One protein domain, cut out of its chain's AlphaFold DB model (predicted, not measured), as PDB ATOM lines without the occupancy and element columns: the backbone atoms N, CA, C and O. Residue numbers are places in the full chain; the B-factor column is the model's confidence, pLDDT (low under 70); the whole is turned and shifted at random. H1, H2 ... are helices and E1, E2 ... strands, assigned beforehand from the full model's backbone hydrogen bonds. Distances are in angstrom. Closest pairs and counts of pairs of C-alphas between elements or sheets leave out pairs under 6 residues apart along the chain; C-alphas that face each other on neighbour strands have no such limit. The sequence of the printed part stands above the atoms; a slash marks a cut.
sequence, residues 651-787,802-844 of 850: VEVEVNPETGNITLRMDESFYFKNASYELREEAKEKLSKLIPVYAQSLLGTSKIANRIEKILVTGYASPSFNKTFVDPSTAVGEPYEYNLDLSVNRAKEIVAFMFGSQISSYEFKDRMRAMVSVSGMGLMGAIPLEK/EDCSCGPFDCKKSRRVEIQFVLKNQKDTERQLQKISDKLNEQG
ATOM      1  N   VAL A 651      -1.084  34.300  19.857       75.50
ATOM      2  CA  VAL A 651      -1.274  32.914  19.412       75.50
ATOM      3  C   VAL A 651      -2.384  32.270  20.239       75.50
ATOM      4  O   VAL A 651      -2.177  31.878  21.387       75.50
ATOM      5  N   GLU A 652      -3.571  32.155  19.650       68.69
ATOM      6  CA  GLU A 652      -4.726  31.511  20.278       68.69
ATOM      7  C   GLU A 652      -4.582  29.979  20.254       68.69
ATOM      8  O   GLU A 652      -4.911  29.317  19.267       68.69
ATOM      9  N   VAL A 653      -4.065  29.424  21.353       74.56
ATOM     10  CA  VAL A 653      -3.998  27.980  21.626       74.56
ATOM     11  C   VAL A 653      -4.254  27.673  23.097       74.56
ATOM     12  O   VAL A 653      -3.965  28.476  23.984       74.56
ATOM     13  N   GLU A 654      -4.771  26.475  23.362       80.25
ATOM     14  CA  GLU A 654      -4.946  25.968  24.719       80.25
ATOM     15  C   GLU A 654      -3.589  25.541  25.294       80.25
ATOM     16  O   GLU A 654      -2.978  24.573  24.837       80.25
ATOM     17  N   VAL A 655      -3.124  26.266  26.313       81.81
ATOM     18  CA  VAL A 655      -1.909  25.947  27.070       81.81
ATOM     19  C   VAL A 655      -2.289  25.700  28.521       81.81
ATOM     20  O   VAL A 655      -2.882  26.567  29.163       81.81
ATOM     21  N   ASN A 656      -1.915  24.546  29.065       81.00
ATOM     22  CA  ASN A 656      -2.071  24.290  30.493       81.00
ATOM     23  C   ASN A 656      -0.977  25.058  31.277       81.00
ATOM     24  O   ASN A 656       0.206  24.771  31.082       81.00
ATOM     25  N   PRO A 657      -1.320  26.006  32.173       77.69
ATOM     26  CA  PRO A 657      -0.339  26.851  32.867       77.69
ATOM     27  C   PRO A 657       0.432  26.132  33.989       77.69
ATOM     28  O   PRO A 657       1.369  26.706  34.545       77.69
ATOM     29  N   GLU A 658       0.065  24.894  34.330       76.50
ATOM     30  CA  GLU A 658       0.743  24.073  35.341       76.50
ATOM     31  C   GLU A 658       1.665  23.023  34.716       76.50
ATOM     32  O   GLU A 658       2.760  22.781  35.222       76.50
ATOM     33  N   THR A 659       1.259  22.419  33.594       78.25
ATOM     34  CA  THR A 659       2.041  21.369  32.917       78.25
ATOM     35  C   THR A 659       2.808  21.855  31.693       78.25
ATOM     36  O   THR A 659       3.783  21.217  31.301       78.25
ATOM     37  N   GLY A 660       2.386  22.970  31.089       72.88
ATOM     38  CA  GLY A 660       2.973  23.555  29.882       72.88
ATOM     39  C   GLY A 660       2.667  22.768  28.610       72.88
ATOM     40  O   GLY A 660       3.304  22.981  27.579       72.88
ATOM     41  N   ASN A 661       1.705  21.849  28.707       83.81
ATOM     42  CA  ASN A 661       1.141  21.117  27.589       83.81
ATOM     43  C   ASN A 661       0.387  22.079  26.663       83.81
ATOM     44  O   ASN A 661      -0.468  22.836  27.133       83.81
ATOM     45  N   ILE A 662       0.700  22.033  25.370       83.62
ATOM     46  CA  ILE A 662      -0.034  22.732  24.318       83.62
ATOM     47  C   ILE A 662      -0.976  21.737  23.652       83.62
ATOM     48  O   ILE A 662      -0.523  20.792  23.004       83.62
ATOM     49  N   THR A 663      -2.276  21.992  23.753       83.62
ATOM     50  CA  THR A 663      -3.308  21.173  23.122       83.62
ATOM     51  C   THR A 663      -3.743  21.789  21.797       83.62
ATOM     52  O   THR A 663      -4.408  22.825  21.754       83.62
ATOM     53  N   LEU A 664      -3.421  21.117  20.693       78.25
ATOM     54  CA  LEU A 664      -3.948  21.424  19.365       78.25
ATOM     55  C   LEU A 664      -5.214  20.583  19.142       78.25
ATOM     56  O   LEU A 664      -5.131  19.423  18.731       78.25
ATOM     57  N   ARG A 665      -6.387  21.138  19.469       72.56
ATOM     58  CA  ARG A 665      -7.695  20.484  19.254       72.56
ATOM     59  C   ARG A 665      -8.032  20.378  17.764       72.56
ATOM     60  O   ARG A 665      -7.573  21.197  16.976       72.56
ATOM     61  N   MET A 666      -8.846  19.392  17.385       66.44
ATOM     62  CA  MET A 666      -9.280  19.160  15.998       66.44
ATOM     63  C   MET A 666     -10.799  19.351  15.854       66.44
ATOM     64  O   MET A 666     -11.554  18.397  15.622       66.44
ATOM     65  N   ASP A 667     -11.236  20.597  16.045       61.03
ATOM     66  CA  ASP A 667     -12.604  21.072  15.816       61.03
ATOM     67  C   ASP A 667     -12.692  21.984  14.572       61.03
ATOM     68  O   ASP A 667     -11.753  22.064  13.781       61.03
ATOM     69  N   GLU A 668     -13.825  22.671  14.374       55.84
ATOM     70  CA  GLU A 668     -14.081  23.556  13.219       55.84
ATOM     71  C   GLU A 668     -13.080  24.742  13.109       55.84
ATOM     72  O   GLU A 668     -13.139  25.503  12.145       55.84
ATOM     73  N   SER A 669     -12.126  24.871  14.049       56.53
ATOM     74  CA  SER A 669     -11.084  25.905  14.117       56.53
ATOM     75  C   SER A 669      -9.629  25.409  14.346       56.53
ATOM     76  O   SER A 669      -8.753  26.269  14.522       56.53
ATOM     77  N   PHE A 670      -9.377  24.080  14.271       54.88
ATOM     78  CA  PHE A 670      -8.181  23.247  14.627       54.88
ATOM     79  C   PHE A 670      -7.906  22.045  13.662       54.88
ATOM     80  O   PHE A 670      -8.833  21.281  13.402       54.88
ATOM     81  N   TYR A 671      -6.739  21.888  13.009       68.88
ATOM     82  CA  TYR A 671      -6.737  21.398  11.609       68.88
ATOM     83  C   TYR A 671      -6.035  20.071  11.250       68.88
ATOM     84  O   TYR A 671      -4.816  19.944  11.323       68.88
ATOM     85  N   PHE A 672      -6.808  19.217  10.569       67.44
ATOM     86  CA  PHE A 672      -6.388  18.372   9.437       67.44
ATOM     87  C   PHE A 672      -7.529  18.326   8.391       67.44
ATOM     88  O   PHE A 672      -8.640  18.809   8.651       67.44
ATOM     89  N   LYS A 673      -7.316  17.761   7.193       69.94
ATOM     90  CA  LYS A 673      -8.441  17.377   6.309       69.94
ATOM     91  C   LYS A 673      -9.246  16.212   6.923       69.94
ATOM     92  O   LYS A 673      -8.731  15.446   7.740       69.94
ATOM     93  N   ASN A 674     -10.522  16.079   6.552       71.94
ATOM     94  CA  ASN A 674     -11.411  15.050   7.115       71.94
ATOM     95  C   ASN A 674     -10.845  13.639   6.873       71.94
ATOM     96  O   ASN A 674     -10.366  13.353   5.780       71.94
ATOM     97  N   ALA A 675     -10.880  12.788   7.906       70.94
ATOM     98  CA  ALA A 675     -10.285  11.440   7.918       70.94
ATOM     99  C   ALA A 675      -8.798  11.366   7.481       70.94
ATOM    100  O   ALA A 675      -8.312  10.299   7.124       70.94
ATOM    101  N   SER A 676      -8.070  12.488   7.536       80.25
ATOM    102  CA  SER A 676      -6.700  12.617   7.032       80.25
ATOM    103  C   SER A 676      -5.732  13.130   8.110       80.25
ATOM    104  O   SER A 676      -6.132  13.539   9.210       80.25
ATOM    105  N   TYR A 677      -4.447  13.078   7.769       83.50
ATOM    106  CA  TYR A 677      -3.312  13.689   8.460       83.50
ATOM    107  C   TYR A 677      -2.740  14.901   7.696       83.50
ATOM    108  O   TYR A 677      -1.784  15.512   8.148       83.50
ATOM    109  N   GLU A 678      -3.323  15.299   6.561       85.06
ATOM    110  CA  GLU A 678      -2.853  16.460   5.795       85.06
ATOM    111  C   GLU A 678      -3.261  17.791   6.458       85.06
ATOM    112  O   GLU A 678      -4.450  18.039   6.708       85.06
ATOM    113  N   LEU A 679      -2.278  18.655   6.738       85.00
ATOM    114  CA  LEU A 679      -2.467  19.996   7.309       85.00
ATOM    115  C   LEU A 679      -3.120  20.956   6.297       85.00
ATOM    116  O   LEU A 679      -2.660  21.068   5.160       85.00
ATOM    117  N   ARG A 680      -4.153  21.700   6.723       85.56
ATOM    118  CA  ARG A 680      -4.755  22.792   5.925       85.56
ATOM    119  C   ARG A 680      -3.881  24.060   5.980       85.56
ATOM    120  O   ARG A 680      -2.992  24.155   6.825       85.56
ATOM    121  N   GLU A 681      -4.104  25.033   5.100       84.94
ATOM    122  CA  GLU A 681      -3.196  26.185   4.943       84.94
ATOM    123  C   GLU A 681      -3.163  27.113   6.154       84.94
ATOM    124  O   GLU A 681      -2.095  27.470   6.649       84.94
ATOM    125  N   GLU A 682      -4.317  27.417   6.730       81.81
ATOM    126  CA  GLU A 682      -4.379  28.221   7.941       81.81
ATOM    127  C   GLU A 682      -3.810  27.438   9.174       81.81
ATOM    128  O   GLU A 682      -3.561  28.015  10.238       81.81
ATOM    129  N   ALA A 683      -3.516  26.123   9.021       81.62
ATOM    130  CA  ALA A 683      -2.834  25.310  10.040       81.62
ATOM    131  C   ALA A 683      -1.379  25.723  10.097       81.62
ATOM    132  O   ALA A 683      -0.825  26.042  11.148       81.62
ATOM    133  N   LYS A 684      -0.787  25.730   8.904       87.31
ATOM    134  CA  LYS A 684       0.570  26.165   8.642       87.31
ATOM    135  C   LYS A 684       0.731  27.605   9.120       87.31
ATOM    136  O   LYS A 684       1.758  27.916   9.713       87.31
ATOM    137  N   GLU A 685      -0.301  28.445   9.000       86.50
ATOM    138  CA  GLU A 685      -0.299  29.800   9.562       86.50
ATOM    139  C   GLU A 685      -0.218  29.836  11.104       86.50
ATOM    140  O   GLU A 685       0.740  30.408  11.635       86.50
ATOM    141  N   LYS A 686      -1.159  29.228  11.857       85.00
ATOM    142  CA  LYS A 686      -1.079  29.273  13.339       85.00
ATOM    143  C   LYS A 686       0.165  28.542  13.861       85.00
ATOM    144  O   LYS A 686       0.807  29.030  14.789       85.00
ATOM    145  N   LEU A 687       0.557  27.423  13.243       88.31
ATOM    146  CA  LEU A 687       1.789  26.698  13.575       88.31
ATOM    147  C   LEU A 687       3.036  27.564  13.334       88.31
ATOM    148  O   LEU A 687       3.910  27.608  14.198       88.31
ATOM    149  N   SER A 688       3.094  28.323  12.233       89.44
ATOM    150  CA  SER A 688       4.205  29.250  11.948       89.44
ATOM    151  C   SER A 688       4.367  30.349  12.996       89.44
ATOM    152  O   SER A 688       5.479  30.828  13.199       89.44
ATOM    153  N   LYS A 689       3.284  30.739  13.682       88.38
ATOM    154  CA  LYS A 689       3.319  31.705  14.793       88.38
ATOM    155  C   LYS A 689       3.646  31.027  16.131       88.38
ATOM    156  O   LYS A 689       4.410  31.565  16.926       88.38
ATOM    157  N   LEU A 690       3.110  29.829  16.369       89.94
ATOM    158  CA  LEU A 690       3.266  29.081  17.621       89.94
ATOM    159  C   LEU A 690       4.671  28.514  17.828       89.94
ATOM    160  O   LEU A 690       5.246  28.648  18.909       89.94
ATOM    161  N   ILE A 691       5.207  27.834  16.813       92.44
ATOM    162  CA  ILE A 691       6.418  27.016  16.941       92.44
ATOM    163  C   ILE A 691       7.647  27.863  17.316       92.44
ATOM    164  O   ILE A 691       8.345  27.458  18.250       92.44
ATOM    165  N   PRO A 692       7.894  29.049  16.715       92.62
ATOM    166  CA  PRO A 692       8.984  29.928  17.139       92.62
ATOM    167  C   PRO A 692       8.856  30.371  18.602       92.62
ATOM    168  O   PRO A 692       9.827  30.305  19.349       92.62
ATOM    169  N   VAL A 693       7.654  30.756  19.047       90.69
ATOM    170  CA  VAL A 693       7.408  31.228  20.425       90.69
ATOM    171  C   VAL A 693       7.590  30.096  21.443       90.69
ATOM    172  O   VAL A 693       8.153  30.309  22.521       90.69
ATOM    173  N   TYR A 694       7.167  28.875  21.106       91.00
ATOM    174  CA  TYR A 694       7.369  27.699  21.952       91.00
ATOM    175  C   TYR A 694       8.846  27.283  22.025       91.00
ATOM    176  O   TYR A 694       9.365  27.048  23.120       91.00
ATOM    177  N   ALA A 695       9.550  27.277  20.887       92.69
ATOM    178  CA  ALA A 695      10.990  27.034  20.828       92.69
ATOM    179  C   ALA A 695      11.766  28.065  21.668       92.69
ATOM    180  O   ALA A 695      12.592  27.674  22.494       92.69
ATOM    181  N   GLN A 696      11.433  29.355  21.547       91.19
ATOM    182  CA  GLN A 696      12.018  30.427  22.358       91.19
ATOM    183  C   GLN A 696      11.780  30.211  23.855       91.19
ATOM    184  O   GLN A 696      12.701  30.330  24.662       91.19
ATOM    185  N   SER A 697      10.549  29.863  24.233       89.56
ATOM    186  CA  SER A 697      10.149  29.726  25.638       89.56
ATOM    187  C   SER A 697      10.826  28.543  26.341       89.56
ATOM    188  O   SER A 697      11.108  28.626  27.536       89.56
ATOM    189  N   LEU A 698      11.122  27.462  25.611       90.25
ATOM    190  CA  LEU A 698      11.822  26.286  26.141       90.25
ATOM    191  C   LEU A 698      13.350  26.376  26.039       90.25
ATOM    192  O   LEU A 698      14.051  25.909  26.938       90.25
ATOM    193  N   LEU A 699      13.879  26.926  24.942       91.31
ATOM    194  CA  LEU A 699      15.300  26.812  24.586       91.31
ATOM    195  C   LEU A 699      16.073  28.138  24.647       91.31
ATOM    196  O   LEU A 699      17.302  28.107  24.725       91.31
ATOM    197  N   GLY A 700      15.377  29.279  24.701       86.56
ATOM    198  CA  GLY A 700      15.964  30.625  24.704       86.56
ATOM    199  C   GLY A 700      16.742  31.006  25.965       86.56
ATOM    200  O   GLY A 700      17.509  31.964  25.945       86.56
ATOM    201  N   THR A 701      16.615  30.249  27.061       86.69
ATOM    202  CA  THR A 701      17.477  30.419  28.242       86.69
ATOM    203  C   THR A 701      18.182  29.116  28.590       86.69
ATOM    204  O   THR A 701      17.544  28.080  28.758       86.69
ATOM    205  N   SER A 702      19.506  29.164  28.778       84.06
ATOM    206  CA  SER A 702      20.309  27.991  29.168       84.06
ATOM    207  C   SER A 702      19.773  27.316  30.445       84.06
ATOM    208  O   SER A 702      19.742  26.091  30.543       84.06
ATOM    209  N   LYS A 703      19.241  28.107  31.393       83.81
ATOM    210  CA  LYS A 703      18.641  27.614  32.643       83.81
ATOM    211  C   LYS A 703      17.420  26.709  32.423       83.81
ATOM    212  O   LYS A 703      17.300  25.717  33.132       83.81
ATOM    213  N   ILE A 704      16.535  27.026  31.471       85.06
ATOM    214  CA  ILE A 704      15.376  26.176  31.137       85.06
ATOM    215  C   ILE A 704      15.817  25.066  30.176       85.06
ATOM    216  O   ILE A 704      15.604  23.885  30.448       85.06
ATOM    217  N   ALA A 705      16.539  25.425  29.112       86.56
ATOM    218  CA  ALA A 705      16.951  24.526  28.036       86.56
ATOM    219  C   ALA A 705      17.803  23.333  28.503       86.56
ATOM    220  O   ALA A 705      17.804  22.280  27.866       86.56
ATOM    221  N   ASN A 706      18.543  23.480  29.606       87.31
ATOM    222  CA  ASN A 706      19.339  22.394  30.180       87.31
ATOM    223  C   ASN A 706      18.520  21.447  31.072       87.31
ATOM    224  O   ASN A 706      19.002  20.343  31.339       87.31
ATOM    225  N   ARG A 707      17.314  21.843  31.507       85.75
ATOM    226  CA  ARG A 707      16.396  21.043  32.340       85.75
ATOM    227  C   ARG A 707      15.379  20.256  31.508       85.75
ATOM    228  O   ARG A 707      14.927  19.208  31.963       85.75
ATOM    229  N   ILE A 708      15.089  20.689  30.278       88.88
ATOM    230  CA  ILE A 708      14.303  19.907  29.310       88.88
ATOM    231  C   ILE A 708      15.088  18.650  28.895       88.88
ATOM    232  O   ILE A 708      16.248  18.736  28.493       88.88
ATOM    233  N   GLU A 709      14.464  17.477  28.996       89.31
ATOM    234  CA  GLU A 709      14.964  16.200  28.467       89.31
ATOM    235  C   GLU A 709      14.592  16.055  26.990       89.31
ATOM    236  O   GLU A 709      15.459  15.870  26.139       89.31
ATOM    237  N   LYS A 710      13.292  16.160  26.701       92.00
ATOM    238  CA  LYS A 710      12.701  15.992  25.373       92.00
ATOM    239  C   LYS A 710      11.399  16.780  25.243       92.00
ATOM    240  O   LYS A 710      10.795  17.165  26.244       92.00
ATOM    241  N   ILE A 711      10.955  16.960  24.007       93.81
ATOM    242  CA  ILE A 711       9.642  17.486  23.640       93.81
ATOM    243  C   ILE A 711       8.872  16.335  22.990       93.81
ATOM    244  O   ILE A 711       9.345  15.735  22.031       93.81
ATOM    245  N   LEU A 712       7.716  15.978  23.532       93.75
ATOM    246  CA  LEU A 712       6.879  14.895  23.041       93.75
ATOM    247  C   LEU A 712       5.699  15.478  22.260       93.75
ATOM    248  O   LEU A 712       4.923  16.252  22.815       93.75
ATOM    249  N   VAL A 713       5.569  15.097  20.989       94.75
ATOM    250  CA  VAL A 713       4.392  15.385  20.162       94.75
ATOM    251  C   VAL A 713       3.542  14.120  20.104       94.75
ATOM    252  O   VAL A 713       3.935  13.141  19.466       94.75
ATOM    253  N   THR A 714       2.404  14.120  20.797       95.06
ATOM    254  CA  THR A 714       1.519  12.954  20.928       95.06
ATOM    255  C   THR A 714       0.213  13.184  20.186       95.06
ATOM    256  O   THR A 714      -0.520  14.124  20.487       95.06
ATOM    257  N   GLY A 715      -0.109  12.312  19.236       93.00
ATOM    258  CA  GLY A 715      -1.402  12.322  18.562       93.00
ATOM    259  C   GLY A 715      -2.457  11.495  19.292       93.00
ATOM    260  O   GLY A 715      -2.162  10.436  19.852       93.00
ATOM    261  N   TYR A 716      -3.704  11.952  19.207       93.38
ATOM    262  CA  TYR A 716      -4.890  11.281  19.730       93.38
ATOM    263  C   TYR A 716      -5.996  11.239  18.673       93.38
ATOM    264  O   TYR A 716      -6.178  12.168  17.876       93.38
ATOM    265  N   ALA A 717      -6.760  10.156  18.689       90.94
ATOM    266  CA  ALA A 717      -7.947   9.954  17.880       90.94
ATOM    267  C   ALA A 717      -9.199   9.887  18.766       90.94
ATOM    268  O   ALA A 717      -9.146   9.556  19.949       90.94
ATOM    269  N   SER A 718     -10.350  10.205  18.178       89.31
ATOM    270  CA  SER A 718     -11.644   9.925  18.796       89.31
ATOM    271  C   SER A 718     -11.885   8.412  18.893       89.31
ATOM    272  O   SER A 718     -11.457   7.694  17.990       89.31
ATOM    273  N   PRO A 719     -12.635   7.930  19.899       90.62
ATOM    274  CA  PRO A 719     -13.066   6.534  19.995       90.62
ATOM    275  C   PRO A 719     -14.204   6.243  19.002       90.62
ATOM    276  O   PRO A 719     -15.345   5.976  19.372       90.62
ATOM    277  N   SER A 720     -13.900   6.377  17.712       87.75
ATOM    278  CA  SER A 720     -14.839   6.202  16.610       87.75
ATOM    279  C   SER A 720     -14.140   5.599  15.396       87.75
ATOM    280  O   SER A 720     -13.002   5.953  15.081       87.75
ATOM    281  N   PHE A 721     -14.831   4.711  14.694       88.12
ATOM    282  CA  PHE A 721     -14.396   4.114  13.435       88.12
ATOM    283  C   PHE A 721     -15.621   3.940  12.539       88.12
ATOM    284  O   PHE A 721     -16.682   3.580  13.029       88.12
ATOM    285  N   ASN A 722     -15.535   4.266  11.246       84.94
ATOM    286  CA  ASN A 722     -16.682   4.230  10.320       84.94
ATOM    287  C   ASN A 722     -17.977   4.897  10.857       84.94
ATOM    288  O   ASN A 722     -19.088   4.492  10.520       84.94
ATOM    289  N   LYS A 723     -17.822   5.970  11.652       80.31
ATOM    290  CA  LYS A 723     -18.885   6.730  12.348       80.31
ATOM    291  C   LYS A 723     -19.613   5.974  13.475       80.31
ATOM    292  O   LYS A 723     -20.584   6.506  14.010       80.31
ATOM    293  N   THR A 724     -19.149   4.792  13.874       82.88
ATOM    294  CA  THR A 724     -19.633   4.064  15.055       82.88
ATOM    295  C   THR A 724     -18.663   4.215  16.228       82.88
ATOM    296  O   THR A 724     -17.463   4.414  16.037       82.88
ATOM    297  N   PHE A 725     -19.190   4.155  17.452       89.19
ATOM    298  CA  PHE A 725     -18.390   4.213  18.678       89.19
ATOM    299  C   PHE A 725     -17.530   2.952  18.837       89.19
ATOM    300  O   PHE A 725     -17.994   1.842  18.577       89.19
ATOM    301  N   VAL A 726     -16.293   3.136  19.302       89.19
ATOM    302  CA  VAL A 726     -15.336   2.065  19.604       89.19
ATOM    303  C   VAL A 726     -14.846   2.250  21.037       89.19
ATOM    304  O   VAL A 726     -14.156   3.224  21.324       89.19
ATOM    305  N   ASP A 727     -15.185   1.329  21.937       89.25
ATOM    306  CA  ASP A 727     -14.785   1.395  23.348       89.25
ATOM    307  C   ASP A 727     -13.252   1.295  23.511       89.25
ATOM    308  O   ASP A 727     -12.666   0.276  23.135       89.25
ATOM    309  N   PRO A 728     -12.584   2.309  24.104       89.75
ATOM    310  CA  PRO A 728     -11.143   2.286  24.328       89.75
ATOM    311  C   PRO A 728     -10.609   1.094  25.106       89.75
ATOM    312  O   PRO A 728      -9.485   0.679  24.857       89.75
ATOM    313  N   SER A 729     -11.386   0.532  26.028       87.06
ATOM    314  CA  SER A 729     -10.924  -0.572  26.871       87.06
ATOM    315  C   SER A 729     -10.931  -1.934  26.166       87.06
ATOM    316  O   SER A 729     -10.244  -2.852  26.612       87.06
ATOM    317  N   THR A 730     -11.673  -2.062  25.060       88.06
ATOM    318  CA  THR A 730     -11.909  -3.334  24.351       88.06
ATOM    319  C   THR A 730     -11.590  -3.284  22.849       88.06
ATOM    320  O   THR A 730     -11.710  -4.298  22.162       88.06
ATOM    321  N   ALA A 731     -11.145  -2.136  22.329       86.62
ATOM    322  CA  ALA A 731     -10.774  -1.950  20.928       86.62
ATOM    323  C   ALA A 731      -9.642  -2.895  20.478       86.62
ATOM    324  O   ALA A 731      -8.527  -2.838  20.994       86.62
ATOM    325  N   VAL A 732      -9.912  -3.704  19.450       86.50
ATOM    326  CA  VAL A 732      -8.957  -4.631  18.821       86.50
ATOM    327  C   VAL A 732      -9.136  -4.648  17.299       86.50
ATOM    328  O   VAL A 732     -10.215  -4.330  16.800       86.50
ATOM    329  N   GLY A 733      -8.093  -5.039  16.562       90.12
ATOM    330  CA  GLY A 733      -8.113  -5.134  15.097       90.12
ATOM    331  C   GLY A 733      -8.196  -3.777  14.387       90.12
ATOM    332  O   GLY A 733      -7.744  -2.759  14.913       90.12
ATOM    333  N   GLU A 734      -8.800  -3.765  13.196       90.31
ATOM    334  CA  GLU A 734      -8.848  -2.610  12.281       90.31
ATOM    335  C   GLU A 734      -9.252  -1.269  12.949       90.31
ATOM    336  O   GLU A 734      -8.547  -0.282  12.730       90.31
ATOM    337  N   PRO A 735     -10.281  -1.182  13.825       89.38
ATOM    338  CA  PRO A 735     -10.649   0.080  14.478       89.38
ATOM    339  C   PRO A 735      -9.581   0.634  15.434       89.38
ATOM    340  O   PRO A 735      -9.511   1.851  15.639       89.38
ATOM    341  N   TYR A 736      -8.772  -0.245  16.036       91.56
ATOM    342  CA  TYR A 736      -7.658   0.126  16.910       91.56
ATOM    343  C   TYR A 736      -6.446   0.560  16.082       91.56
ATOM    344  O   TYR A 736      -5.939   1.666  16.282       91.56
ATOM    345  N   GLU A 737      -6.037  -0.265  15.115       93.25
ATOM    346  CA  GLU A 737      -4.881  -0.015  14.244       93.25
ATOM    347  C   GLU A 737      -5.054   1.279  13.438       93.25
ATOM    348  O   GLU A 737      -4.200   2.163  13.508       93.25
ATOM    349  N   TYR A 738      -6.208   1.463  12.783       91.88
ATOM    350  CA  TYR A 738      -6.530   2.674  12.023       91.88
ATOM    351  C   TYR A 738      -6.390   3.947  12.868       91.88
ATOM    352  O   TYR A 738      -5.777   4.929  12.444       91.88
ATOM    353  N   ASN A 739      -6.957   3.950  14.078       91.88
ATOM    354  CA  ASN A 739      -6.927   5.122  14.948       91.88
ATOM    355  C   ASN A 739      -5.537   5.357  15.555       91.88
ATOM    356  O   ASN A 739      -5.142   6.514  15.729       91.88
ATOM    357  N   LEU A 740      -4.779   4.294  15.842       93.69
ATOM    358  CA  LEU A 740      -3.390   4.391  16.278       93.69
ATOM    359  C   LEU A 740      -2.521   5.014  15.176       93.69
ATOM    360  O   LEU A 740      -1.911   6.057  15.421       93.69
ATOM    361  N   ASP A 741      -2.551   4.473  13.960       94.06
ATOM    362  CA  ASP A 741      -1.790   4.983  12.814       94.06
ATOM    363  C   ASP A 741      -2.179   6.415  12.446       94.06
ATOM    364  O   ASP A 741      -1.309   7.268  12.250       94.06
ATOM    365  N   LEU A 742      -3.478   6.726  12.415       89.94
ATOM    366  CA  LEU A 742      -3.968   8.084  12.180       89.94
ATOM    367  C   LEU A 742      -3.444   9.060  13.243       89.94
ATOM    368  O   LEU A 742      -3.064  10.185  12.912       89.94
ATOM    369  N   SER A 743      -3.386   8.640  14.509       92.94
ATOM    370  CA  SER A 743      -2.848   9.463  15.597       92.94
ATOM    371  C   SER A 743      -1.336   9.691  15.454       92.94
ATOM    372  O   SER A 743      -0.879  10.833  15.518       92.94
ATOM    373  N   VAL A 744      -0.567   8.637  15.160       95.00
ATOM    374  CA  VAL A 744       0.884   8.709  14.934       95.00
ATOM    375  C   VAL A 744       1.197   9.610  13.739       95.00
ATOM    376  O   VAL A 744       2.050  10.492  13.837       95.00
ATOM    377  N   ASN A 745       0.513   9.422  12.610       93.88
ATOM    378  CA  ASN A 745       0.796  10.161  11.381       93.88
ATOM    379  C   ASN A 745       0.430  11.646  11.507       93.88
ATOM    380  O   ASN A 745       1.206  12.493  11.078       93.88
ATOM    381  N   ARG A 746      -0.653  11.994  12.214       91.62
ATOM    382  CA  ARG A 746      -0.952  13.395  12.568       91.62
ATOM    383  C   ARG A 746       0.157  14.052  13.388       91.62
ATOM    384  O   ARG A 746       0.543  15.183  13.108       91.62
ATOM    385  N   ALA A 747       0.702  13.349  14.378       93.62
ATOM    386  CA  ALA A 747       1.814  13.866  15.170       93.62
ATOM    387  C   ALA A 747       3.113  13.992  14.347       93.62
ATOM    388  O   ALA A 747       3.831  14.984  14.493       93.62
ATOM    389  N   LYS A 748       3.383  13.051  13.426       94.50
ATOM    390  CA  LYS A 748       4.488  13.156  12.454       94.50
ATOM    391  C   LYS A 748       4.352  14.388  11.559       94.50
ATOM    392  O   LYS A 748       5.346  15.069  11.359       94.50
ATOM    393  N   GLU A 749       3.159  14.694  11.054       92.31
ATOM    394  CA  GLU A 749       2.920  15.830  10.149       92.31
ATOM    395  C   GLU A 749       3.135  17.186  10.828       92.31
ATOM    396  O   GLU A 749       3.759  18.077  10.251       92.31
ATOM    397  N   ILE A 750       2.733  17.326  12.096       91.31
ATOM    398  CA  ILE A 750       3.086  18.502  12.909       91.31
ATOM    399  C   ILE A 750       4.613  18.646  13.007       91.31
ATOM    400  O   ILE A 750       5.144  19.729  12.770       91.31
ATOM    401  N   VAL A 751       5.338  17.558  13.285       93.81
ATOM    402  CA  VAL A 751       6.811  17.559  13.371       93.81
ATOM    403  C   VAL A 751       7.481  17.801  12.010       93.81
ATOM    404  O   VAL A 751       8.486  18.513  11.937       93.81
ATOM    405  N   ALA A 752       6.919  17.280  10.920       93.69
ATOM    406  CA  ALA A 752       7.379  17.532   9.559       93.69
ATOM    407  C   ALA A 752       7.231  19.016   9.197       93.69
ATOM    408  O   ALA A 752       8.174  19.614   8.678       93.69
ATOM    409  N   PHE A 753       6.107  19.641   9.559       93.25
ATOM    410  CA  PHE A 753       5.916  21.079   9.398       93.25
ATOM    411  C   PHE A 753       6.879  21.895  10.275       93.25
ATOM    412  O   PHE A 753       7.544  22.791   9.760       93.25
ATOM    413  N   MET A 754       7.030  21.545  11.562       93.12
ATOM    414  CA  MET A 754       7.969  22.200  12.493       93.12
ATOM    415  C   MET A 754       9.394  22.274  11.943       93.12
ATOM    416  O   MET A 754      10.081  23.276  12.126       93.12
ATOM    417  N   PHE A 755       9.858  21.229  11.258       94.50
ATOM    418  CA  PHE A 755      11.261  21.125  10.862       94.50
ATOM    419  C   PHE A 755      11.538  21.238   9.365       94.50
ATOM    420  O   PHE A 755      12.714  21.361   9.004       94.50
ATOM    421  N   GLY A 756      10.499  21.241   8.530       90.12
ATOM    422  CA  GLY A 756      10.578  21.357   7.078       90.12
ATOM    423  C   GLY A 756      10.831  22.778   6.567       90.12
ATOM    424  O   GLY A 756      11.128  23.705   7.328       90.12
ATOM    425  N   SER A 757      10.714  22.936   5.248       86.56
ATOM    426  CA  SER A 757      10.903  24.195   4.511       86.56
ATOM    427  C   SER A 757       9.643  25.065   4.410       86.56
ATOM    428  O   SER A 757       9.746  26.220   4.015       86.56
ATOM    429  N   GLN A 758       8.466  24.527   4.754       84.19
ATOM    430  CA  GLN A 758       7.188  25.252   4.692       84.19
ATOM    431  C   GLN A 758       7.009  26.267   5.833       84.19
ATOM    432  O   GLN A 758       6.237  27.210   5.687       84.19
ATOM    433  N   ILE A 759       7.720  26.088   6.950       88.12
ATOM    434  CA  ILE A 759       7.826  27.083   8.018       88.12
ATOM    435  C   ILE A 759       9.093  27.920   7.817       88.12
ATOM    436  O   ILE A 759      10.171  27.377   7.542       88.12
ATOM    437  N   SER A 760       8.980  29.236   8.015       83.38
ATOM    438  CA  SER A 760      10.128  30.149   8.080       83.38
ATOM    439  C   SER A 760      11.197  29.643   9.056       83.38
ATOM    440  O   SER A 760      10.907  28.919  10.012       83.38
ATOM    441  N   SER A 761      12.459  30.017   8.832       85.38
ATOM    442  CA  SER A 761      13.516  29.712   9.802       85.38
ATOM    443  C   SER A 761      13.244  30.424  11.133       85.38
ATOM    444  O   SER A 761      12.773  31.561  11.138       85.38
ATOM    445  N   TYR A 762      13.533  29.757  12.250       92.81
ATOM    446  CA  TYR A 762      13.304  30.268  13.602       92.81
ATOM    447  C   TYR A 762      14.426  29.831  14.550       92.81
ATOM    448  O   TYR A 762      15.116  28.836  14.301       92.81
ATOM    449  N   GLU A 763      14.627  30.580  15.638       91.25
ATOM    450  CA  GLU A 763      15.696  30.296  16.598       91.25
ATOM    451  C   GLU A 763      15.526  28.917  17.255       91.25
ATOM    452  O   GLU A 763      14.422  28.439  17.508       91.25
ATOM    453  N   PHE A 764      16.648  28.253  17.530       93.38
ATOM    454  CA  PHE A 764      16.706  26.919  18.140       93.38
ATOM    455  C   PHE A 764      16.084  25.760  17.334       93.38
ATOM    456  O   PHE A 764      16.054  24.649  17.862       93.38
ATOM    457  N   LYS A 765      15.677  25.946  16.063       93.25
ATOM    458  CA  LYS A 765      15.088  24.897  15.195       93.25
ATOM    459  C   LYS A 765      15.849  23.562  15.235       93.25
ATOM    460  O   LYS A 765      15.248  22.531  15.527       93.25
ATOM    461  N   ASP A 766      17.169  23.562  15.039       91.75
ATOM    462  CA  ASP A 766      17.964  22.321  15.043       91.75
ATOM    463  C   ASP A 766      18.138  21.709  16.445       91.75
ATOM    464  O   ASP A 766      18.060  20.488  16.603       91.75
ATOM    465  N   ARG A 767      18.294  22.542  17.487       91.06
ATOM    466  CA  ARG A 767      18.353  22.081  18.889       91.06
ATOM    467  C   ARG A 767      17.029  21.447  19.310       91.06
ATOM    468  O   ARG A 767      17.029  20.415  19.973       91.06
ATOM    469  N   MET A 768      15.911  22.041  18.901       93.88
ATOM    470  CA  MET A 768      14.572  21.511  19.131       93.88
ATOM    471  C   MET A 768      14.372  20.188  18.383       93.88
ATOM    472  O   MET A 768      13.879  19.235  18.983       93.88
ATOM    473  N   ARG A 769      14.823  20.084  17.121       93.62
ATOM    474  CA  ARG A 769      14.758  18.844  16.325       93.62
ATOM    475  C   ARG A 769      15.445  17.674  17.032       93.62
ATOM    476  O   ARG A 769      14.878  16.590  17.083       93.62
ATOM    477  N   ALA A 770      16.617  17.902  17.628       92.50
ATOM    478  CA  ALA A 770      17.360  16.883  18.377       92.50
ATOM    479  C   ALA A 770      16.670  16.418  19.679       92.50
ATOM    480  O   ALA A 770      17.082  15.418  20.264       92.50
ATOM    481  N   MET A 771      15.645  17.137  20.148       91.81
ATOM    482  CA  MET A 771      14.928  16.857  21.396       91.81
ATOM    483  C   MET A 771      13.475  16.413  21.170       91.81
ATOM    484  O   MET A 771      12.819  16.012  22.130       91.81
ATOM    485  N   VAL A 772      12.948  16.481  19.943       94.94
ATOM    486  CA  VAL A 772      11.562  16.092  19.643       94.94
ATOM    487  C   VAL A 772      11.423  14.575  19.483       94.94
ATOM    488  O   VAL A 772      12.226  13.911  18.835       94.94
ATOM    489  N   SER A 773      10.365  14.018  20.066       94.56
ATOM    490  CA  SER A 773       9.906  12.639  19.889       94.56
ATOM    491  C   SER A 773       8.441  12.637  19.455       94.56
ATOM    492  O   SER A 773       7.656  13.444  19.950       94.56
ATOM    493  N   VAL A 774       8.059  11.706  18.583       95.06
ATOM    494  CA  VAL A 774       6.666  11.511  18.148       95.06
ATOM    495  C   VAL A 774       6.063  10.300  18.856       95.06
ATOM    496  O   VAL A 774       6.735   9.285  19.027       95.06
ATOM    497  N   SER A 775       4.796  10.406  19.248       94.25
ATOM    498  CA  SER A 775       3.989   9.318  19.799       94.25
ATOM    499  C   SER A 775       2.564   9.370  19.241       94.25
ATOM    500  O   SER A 775       2.092  10.416  18.795       94.25
ATOM    501  N   GLY A 776       1.854   8.248  19.294       93.06
ATOM    502  CA  GLY A 776       0.417   8.184  19.056       93.06
ATOM    503  C   GLY A 776      -0.223   7.293  20.107       93.06
ATOM    504  O   GLY A 776       0.293   6.220  20.404       93.06
ATOM    505  N   MET A 777      -1.324   7.754  20.695       93.81
ATOM    506  CA  MET A 777      -2.091   6.991  21.686       93.81
ATOM    507  C   MET A 777      -3.377   6.395  21.104       93.81
ATOM    508  O   MET A 777      -4.130   5.738  21.822       93.81
ATOM    509  N   GLY A 778      -3.652   6.634  19.817       92.12
ATOM    510  CA  GLY A 778      -4.911   6.266  19.185       92.12
ATOM    511  C   GLY A 778      -6.091   6.760  20.016       92.12
ATOM    512  O   GLY A 778      -6.193   7.942  20.339       92.12
ATOM    513  N   LEU A 779      -6.949   5.820  20.395       91.19
ATOM    514  CA  LEU A 779      -8.166   6.024  21.179       91.19
ATOM    515  C   LEU A 779      -7.975   5.862  22.707       91.19
ATOM    516  O   LEU A 779      -8.883   6.176  23.472       91.19
ATOM    517  N   MET A 780      -6.775   5.486  23.178       88.62
ATOM    518  CA  MET A 780      -6.448   5.232  24.601       88.62
ATOM    519  C   MET A 780      -6.307   6.503  25.466       88.62
ATOM    520  O   MET A 780      -5.922   6.438  26.630       88.62
ATOM    521  N   GLY A 781      -6.592   7.676  24.897       86.12
ATOM    522  CA  GLY A 781      -6.585   8.973  25.581       86.12
ATOM    523  C   GLY A 781      -7.822   9.809  25.259       86.12
ATOM    524  O   GLY A 781      -7.717  11.035  25.140       86.12
ATOM    525  N   ALA A 782      -8.962   9.148  25.039       88.81
ATOM    526  CA  ALA A 782     -10.249   9.788  24.797       88.81
ATOM    527  C   ALA A 782     -10.698  10.625  26.009       88.81
ATOM    528  O   ALA A 782     -10.547  10.218  27.161       88.81
ATOM    529  N   ILE A 783     -11.253  11.807  25.744       87.94
ATOM    530  CA  ILE A 783     -11.708  12.754  26.770       87.94
ATOM    531  C   ILE A 783     -13.203  12.506  27.025       87.94
ATOM    532  O   ILE A 783     -13.973  12.576  26.068       87.94
ATOM    533  N   PRO A 784     -13.645  12.212  28.264       86.81
ATOM    534  CA  PRO A 784     -15.063  12.022  28.575       86.81
ATOM    535  C   PRO A 784     -15.921  13.253  28.242       86.81
ATOM    536  O   PRO A 784     -15.460  14.388  28.376       86.81
ATOM    537  N   LEU A 785     -17.180  13.036  27.849       81.38
ATOM    538  CA  LEU A 785     -18.162  14.116  27.719       81.38
ATOM    539  C   LEU A 785     -18.454  14.753  29.085       81.38
ATOM    540  O   LEU A 785     -18.557  14.079  30.111       81.38
ATOM    541  N   GLU A 786     -18.646  16.070  29.086       74.88
ATOM    542  CA  GLU A 786     -19.169  16.780  30.252       74.88
ATOM    543  C   GLU A 786     -20.652  16.432  30.449       74.88
ATOM    544  O   GLU A 786     -21.403  16.295  29.482       74.88
ATOM    545  N   LYS A 787     -21.097  16.296  31.707       60.91
ATOM    546  CA  LYS A 787     -22.430  15.758  32.063       60.91
ATOM    547  C   LYS A 787     -23.621  16.510  31.447       60.91
ATOM    548  O   LYS A 787     -24.712  15.960  31.388       60.91
ATOM    549  N   GLU A 802     -22.354  14.313  14.306       53.31
ATOM    550  CA  GLU A 802     -20.958  13.890  14.467       53.31
ATOM    551  C   GLU A 802     -20.540  13.670  15.927       53.31
ATOM    552  O   GLU A 802     -19.751  12.761  16.185       53.31
ATOM    553  N   ASP A 803     -21.052  14.455  16.884       59.19
ATOM    554  CA  ASP A 803     -20.561  14.434  18.273       59.19
ATOM    555  C   ASP A 803     -20.915  13.135  19.018       59.19
ATOM    556  O   ASP A 803     -20.262  12.786  19.997       59.19
ATOM    557  N   CYS A 804     -21.889  12.374  18.510       67.81
ATOM    558  CA  CYS A 804     -22.364  11.124  19.110       67.81
ATOM    559  C   CYS A 804     -21.765   9.856  18.496       67.81
ATOM    560  O   CYS A 804     -22.040   8.750  18.958       67.81
ATOM    561  N   SER A 805     -20.868  10.006  17.517       76.94
ATOM    562  CA  SER A 805     -20.100   8.891  16.944       76.94
ATOM    563  C   SER A 805     -19.026   8.317  17.890       76.94
ATOM    564  O   SER A 805     -18.375   7.335  17.539       76.94
ATOM    565  N   CYS A 806     -18.858   8.904  19.085       83.81
ATOM    566  CA  CYS A 806     -17.829   8.579  20.082       83.81
ATOM    567  C   CYS A 806     -18.391   8.127  21.446       83.81
ATOM    568  O   CYS A 806     -17.648   8.062  22.427       83.81
ATOM    569  N   GLY A 807     -19.689   7.810  21.526       84.31
ATOM    570  CA  GLY A 807     -20.313   7.279  22.744       84.31
ATOM    571  C   GLY A 807     -20.220   8.257  23.930       84.31
ATOM    572  O   GLY A 807     -20.638   9.405  23.786       84.31
ATOM    573  N   PRO A 808     -19.693   7.846  25.102       85.50
ATOM    574  CA  PRO A 808     -19.573   8.707  26.283       85.50
ATOM    575  C   PRO A 808     -18.373   9.678  26.237       85.50
ATOM    576  O   PRO A 808     -18.084  10.341  27.236       85.50
ATOM    577  N   PHE A 809     -17.655   9.768  25.112       86.50
ATOM    578  CA  PHE A 809     -16.459  10.596  24.951       86.50
ATOM    579  C   PHE A 809     -16.678  11.743  23.963       86.50
ATOM    580  O   PHE A 809     -17.360  11.605  22.952       86.50
ATOM    581  N   ASP A 810     -16.056  12.884  24.242       86.00
ATOM    582  CA  ASP A 810     -16.141  14.081  23.419       86.00
ATOM    583  C   ASP A 810     -15.330  13.867  22.137       86.00
ATOM    584  O   ASP A 810     -14.093  13.850  22.158       86.00
ATOM    585  N   CYS A 811     -16.022  13.679  21.011       82.62
ATOM    586  CA  CYS A 811     -15.399  13.467  19.708       82.62
ATOM    587  C   CYS A 811     -14.376  14.551  19.341       82.62
ATOM    588  O   CYS A 811     -13.323  14.239  18.778       82.62
ATOM    589  N   LYS A 812     -14.692  15.820  19.616       82.06
ATOM    590  CA  LYS A 812     -13.900  16.978  19.184       82.06
ATOM    591  C   LYS A 812     -12.682  17.166  20.074       82.06
ATOM    592  O   LYS A 812     -11.580  17.296  19.552       82.06
ATOM    593  N   LYS A 813     -12.852  17.098  21.397       84.75
ATOM    594  CA  LYS A 813     -11.734  17.169  22.351       84.75
ATOM    595  C   LYS A 813     -10.823  15.945  22.244       84.75
ATOM    596  O   LYS A 813      -9.610  16.086  22.349       84.75
ATOM    597  N   SER A 814     -11.363  14.748  22.000       88.19
ATOM    598  CA  SER A 814     -10.546  13.527  21.886       88.19
ATOM    599  C   SER A 814      -9.603  13.556  20.679       88.19
ATOM    600  O   SER A 814      -8.469  13.093  20.791       88.19
ATOM    601  N   ARG A 815     -10.023  14.136  19.545       88.00
ATOM    602  CA  ARG A 815      -9.151  14.357  18.380       88.00
ATOM    603  C   ARG A 815      -8.250  15.566  18.627       88.00
ATOM    604  O   ARG A 815      -8.694  16.708  18.547       88.00
ATOM    605  N   ARG A 816      -6.970  15.323  18.895       89.94
ATOM    606  CA  ARG A 816      -5.993  16.381  19.184       89.94
ATOM    607  C   ARG A 816      -4.564  15.921  18.927       89.94
ATOM    608  O   ARG A 816      -4.293  14.723  18.862       89.94
ATOM    609  N   VAL A 817      -3.651  16.877  18.820       90.75
ATOM    610  CA  VAL A 817      -2.215  16.644  19.004       90.75
ATOM    611  C   VAL A 817      -1.768  17.469  20.205       90.75
ATOM    612  O   VAL A 817      -2.075  18.653  20.294       90.75
ATOM    613  N   GLU A 818      -1.064  16.842  21.135       92.06
ATOM    614  CA  GLU A 818      -0.480  17.503  22.301       92.06
ATOM    615  C   GLU A 818       1.026  17.683  22.101       92.06
ATOM    616  O   GLU A 818       1.706  16.758  21.651       92.06
ATOM    617  N   ILE A 819       1.553  18.859  22.449       91.94
ATOM    618  CA  ILE A 819       2.991  19.144  22.469       91.94
ATOM    619  C   ILE A 819       3.393  19.417  23.921       91.94
ATOM    620  O   ILE A 819       3.023  20.433  24.512       91.94
ATOM    621  N   GLN A 820       4.159  18.493  24.493       91.31
ATOM    622  CA  GLN A 820       4.568  18.490  25.897       91.31
ATOM    623  C   GLN A 820       6.092  18.563  26.018       91.31
ATOM    624  O   GLN A 820       6.802  17.968  25.211       91.31
ATOM    625  N   PHE A 821       6.620  19.191  27.070       90.81
ATOM    626  CA  PHE A 821       8.025  19.022  27.452       90.81
ATOM    627  C   PHE A 821       8.160  18.051  28.633       90.81
ATOM    628  O   PHE A 821       7.295  17.970  29.505       90.81
ATOM    629  N   VAL A 822       9.276  17.327  28.674       87.81
ATOM    630  CA  VAL A 822       9.658  16.430  29.776       87.81
ATOM    631  C   VAL A 822      10.910  16.986  30.446       87.81
ATOM    632  O   VAL A 822      11.801  17.483  29.759       87.81
ATOM    633  N   LEU A 823      10.986  16.919  31.777       85.50
ATOM    634  CA  LEU A 823      12.117  17.413  32.569       85.50
ATOM    635  C   LEU A 823      13.073  16.269  32.926       85.50
ATOM    636  O   LEU A 823      12.623  15.213  33.368       85.50
ATOM    637  N   LYS A 824      14.389  16.494  32.814       81.12
ATOM    638  CA  LYS A 824      15.423  15.456  33.017       81.12
ATOM    639  C   LYS A 824      15.326  14.737  34.362       81.12
ATOM    640  O   LYS A 824      15.499  13.525  34.419       81.12
ATOM    641  N   ASN A 825      15.010  15.470  35.427       69.75
ATOM    642  CA  ASN A 825      14.994  14.921  36.783       69.75
ATOM    643  C   ASN A 825      13.733  14.094  37.089       69.75
ATOM    644  O   ASN A 825      13.717  13.379  38.088       69.75
ATOM    645  N   GLN A 826      12.695  14.146  36.243       67.38
ATOM    646  CA  GLN A 826      11.435  13.436  36.486       67.38
ATOM    647  C   GLN A 826      11.661  11.917  36.599       67.38
ATOM    648  O   GLN A 826      11.243  11.303  37.578       67.38
ATOM    649  N   LYS A 827      12.402  11.328  35.651       61.69
ATOM    650  CA  LYS A 827      12.708   9.887  35.639       61.69
ATOM    651  C   LYS A 827      13.567   9.434  36.814       61.69
ATOM    652  O   LYS A 827      13.438   8.296  37.262       61.69
ATOM    653  N   ASP A 828      14.463  10.287  37.300       65.25
ATOM    654  CA  ASP A 828      15.316   9.940  38.437       65.25
ATOM    655  C   ASP A 828      14.530   9.988  39.751       65.25
ATOM    656  O   ASP A 828      14.704   9.101  40.587       65.25
ATOM    657  N   THR A 829      13.586  10.922  39.900       65.19
ATOM    658  CA  THR A 829      12.621  10.918  41.010       65.19
ATOM    659  C   THR A 829      11.665   9.723  40.930       65.19
ATOM    660  O   THR A 829      11.471   9.049  41.938       65.19
ATOM    661  N   GLU A 830      11.148   9.369  39.749       66.12
ATOM    662  CA  GLU A 830      10.344   8.150  39.540       66.12
ATOM    663  C   GLU A 830      11.132   6.876  39.910       66.12
ATOM    664  O   GLU A 830      10.632   6.015  40.635       66.12
ATOM    665  N   ARG A 831      12.410   6.777  39.516       66.19
ATOM    666  CA  ARG A 831      13.312   5.676  39.913       66.19
ATOM    667  C   ARG A 831      13.630   5.658  41.409       66.19
ATOM    668  O   ARG A 831      13.836   4.580  41.966       66.19
ATOM    669  N   GLN A 832      13.718   6.815  42.063       64.62
ATOM    670  CA  GLN A 832      13.892   6.893  43.516       64.62
ATOM    671  C   GLN A 832      12.624   6.442  44.248       64.62
ATOM    672  O   GLN A 832      12.727   5.648  45.178       64.62
ATOM    673  N   LEU A 833      11.441   6.862  43.788       66.56
ATOM    674  CA  LEU A 833      10.150   6.402  44.308       66.56
ATOM    675  C   LEU A 833       9.973   4.887  44.137       66.56
ATOM    676  O   LEU A 833       9.558   4.223  45.085       66.56
ATOM    677  N   GLN A 834      10.372   4.320  42.992       67.06
ATOM    678  CA  GLN A 834      10.358   2.868  42.796       67.06
ATOM    679  C   GLN A 834      11.261   2.156  43.814       67.06
ATOM    680  O   GLN A 834      10.790   1.281  44.529       67.06
ATOM    681  N   LYS A 835      12.511   2.609  43.997       66.00
ATOM    682  CA  LYS A 835      13.429   2.051  45.013       66.00
ATOM    683  C   LYS A 835      12.910   2.173  46.453       66.00
ATOM    684  O   LYS A 835      13.318   1.392  47.310       66.00
ATOM    685  N   ILE A 836      12.062   3.162  46.742       64.81
ATOM    686  CA  ILE A 836      11.384   3.302  48.040       64.81
ATOM    687  C   ILE A 836      10.261   2.265  48.158       64.81
ATOM    688  O   ILE A 836      10.181   1.590  49.180       64.81
ATOM    689  N   SER A 837       9.450   2.093  47.110       63.31
ATOM    690  CA  SER A 837       8.416   1.050  47.027       63.31
ATOM    691  C   SER A 837       9.009  -0.354  47.197       63.31
ATOM    692  O   SER A 837       8.539  -1.132  48.024       63.31
ATOM    693  N   ASP A 838      10.112  -0.645  46.502       67.50
ATOM    694  CA  ASP A 838      10.800  -1.936  46.567       67.50
ATOM    695  C   ASP A 838      11.312  -2.221  47.993       67.50
ATOM    696  O   ASP A 838      11.045  -3.288  48.545       67.50
ATOM    697  N   LYS A 839      11.944  -1.236  48.652       63.22
ATOM    698  CA  LYS A 839      12.390  -1.353  50.056       63.22
ATOM    699  C   LYS A 839      11.246  -1.519  51.058       63.22
ATOM    700  O   LYS A 839      11.415  -2.214  52.058       63.22
ATOM    701  N   LEU A 840      10.105  -0.867  50.826       58.59
ATOM    702  CA  LEU A 840       8.913  -1.032  51.662       58.59
ATOM    703  C   LEU A 840       8.331  -2.443  51.513       58.59
ATOM    704  O   LEU A 840       7.949  -3.046  52.513       58.59
ATOM    705  N   ASN A 841       8.339  -2.997  50.298       58.94
ATOM    706  CA  ASN A 841       7.897  -4.365  50.028       58.94
ATOM    707  C   ASN A 841       8.865  -5.420  50.597       58.94
ATOM    708  O   ASN A 841       8.413  -6.413  51.156       58.94
ATOM    709  N   GLU A 842      10.184  -5.198  50.551       58.84
ATOM    710  CA  GLU A 842      11.176  -6.089  51.190       58.84
ATOM    711  C   GLU A 842      11.056  -6.136  52.725       58.84
ATOM    712  O   GLU A 842      11.410  -7.140  53.346       58.84
ATOM    713  N   GLN A 843      10.564  -5.060  53.349       56.97
ATOM    714  CA  GLN A 843      10.370  -4.966  54.803       56.97
ATOM    715  C   GLN A 843       8.931  -5.289  55.246       56.97
ATOM    716  O   GLN A 843       8.673  -5.455  56.440       56.97
ATOM    717  N   GLY A 844       7.999  -5.420  54.298       43.50
ATOM    718  CA  GLY A 844       6.592  -5.723  54.525       43.50
ATOM    719  C   GLY A 844       6.279  -7.217  54.447       43.50
ATOM    720  O   GLY A 844       5.973  -7.731  53.381       43.50
TER     721      GLY A 844
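Overview. This is residues 651 to 787 and 802 to 844 of the 850 residues of an uncharacterized protein of Proteobacteria bacterium (UniProt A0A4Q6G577). A twisted sheet of four strands has two long helices over one face: H3 packs close over E2 and E3, while H1 lies higher, over E1 and E4. Beyond this body H6 sticks out as a free arm with residues 828 to 843. The printed part has 180 residues, with six named helices and four named strands in the order E1 H1 H2 E2 H3 H4 E3 H5 E4 H6; the sheet runs E1 E4 E2 E3 and is mixed, and the class is mixed, helices and strands. The whole is compact, with a radius of gyration of the C-alphas of 18.4 A and spans of 53 by 49 by 30 A.

Along the chain. The strands are E1, residues 662 to 665, beginning at C-alpha 662 (-0.034, 22.732, 24.318); E4, residues 816 to 823, 22.5 A; E2, residues 708 to 716, 23.1 A; and E3, residues 772 to 776, 13.7 A. H3, residues 734 to 755, is 31.1 A long and begins at C-alpha 734 (-8.848, -2.610, 12.281). H1, residues 681 to 699, is 27.0 A long, with a kink of 26 degrees near residue 690. H2 is residues 702 to 705, H4 residues 765 to 769 and H5 residues 811 to 814. H6, residues 826 to 843, is 26.0 A long and ends at C-alpha 843 (10.370, -4.966, 54.803).

Arrangement. E4 is antiparallel to E1, with N 664 and O 817 2.8 A apart, and to E2, with N 712 and O 820 2.8 A apart. E2 and E3 are parallel, with N 773 and O 711 2.8 A apart. H3 is on the sheet at a height of 6.0 A, and H1 is on the same face at 10.6 A: two layers, helices on one face of a sheet. E2, H3 H4, E3 form a strand-helix-strand unit, parallel neighbour strands with helices between, and E1, H1 H2, E2 a split one, with E4 between its strands; both crossovers are right-handed. H1 and H3 only just touch, with 3 pairs of C-alphas within 8 A, the closest Ile 691 and Met 754 at 6.7 A. H1 touches H2 only at the corner, by Leu 699 and Ala 705, 4.5 A. H4 only just touches H1, by Ala 695 and Met 768, 6.8 A. H5 only grazes the sheet, with residues 812 to 814. Every O i to N i+4 pair is within hydrogen-bond range in H4 and H6, 13 of 15 in H1 and 17 of 18 in H3; H2 and H5 are too short for such a pair.

Size, cuts and confidence. The C-alphas of Glu 681 and Gln 843, 60.3 A apart, are the two farthest apart. Residues 788 to 801 are not printed, and C-alphas 787 and 802 are 17.8 A apart across the cut. The links E1 to H1 and E2 to H3 are long. The mean pLDDT of the printed part is 83.3; 33 residues are under 70, among them 666 to 673 and 825 to 844.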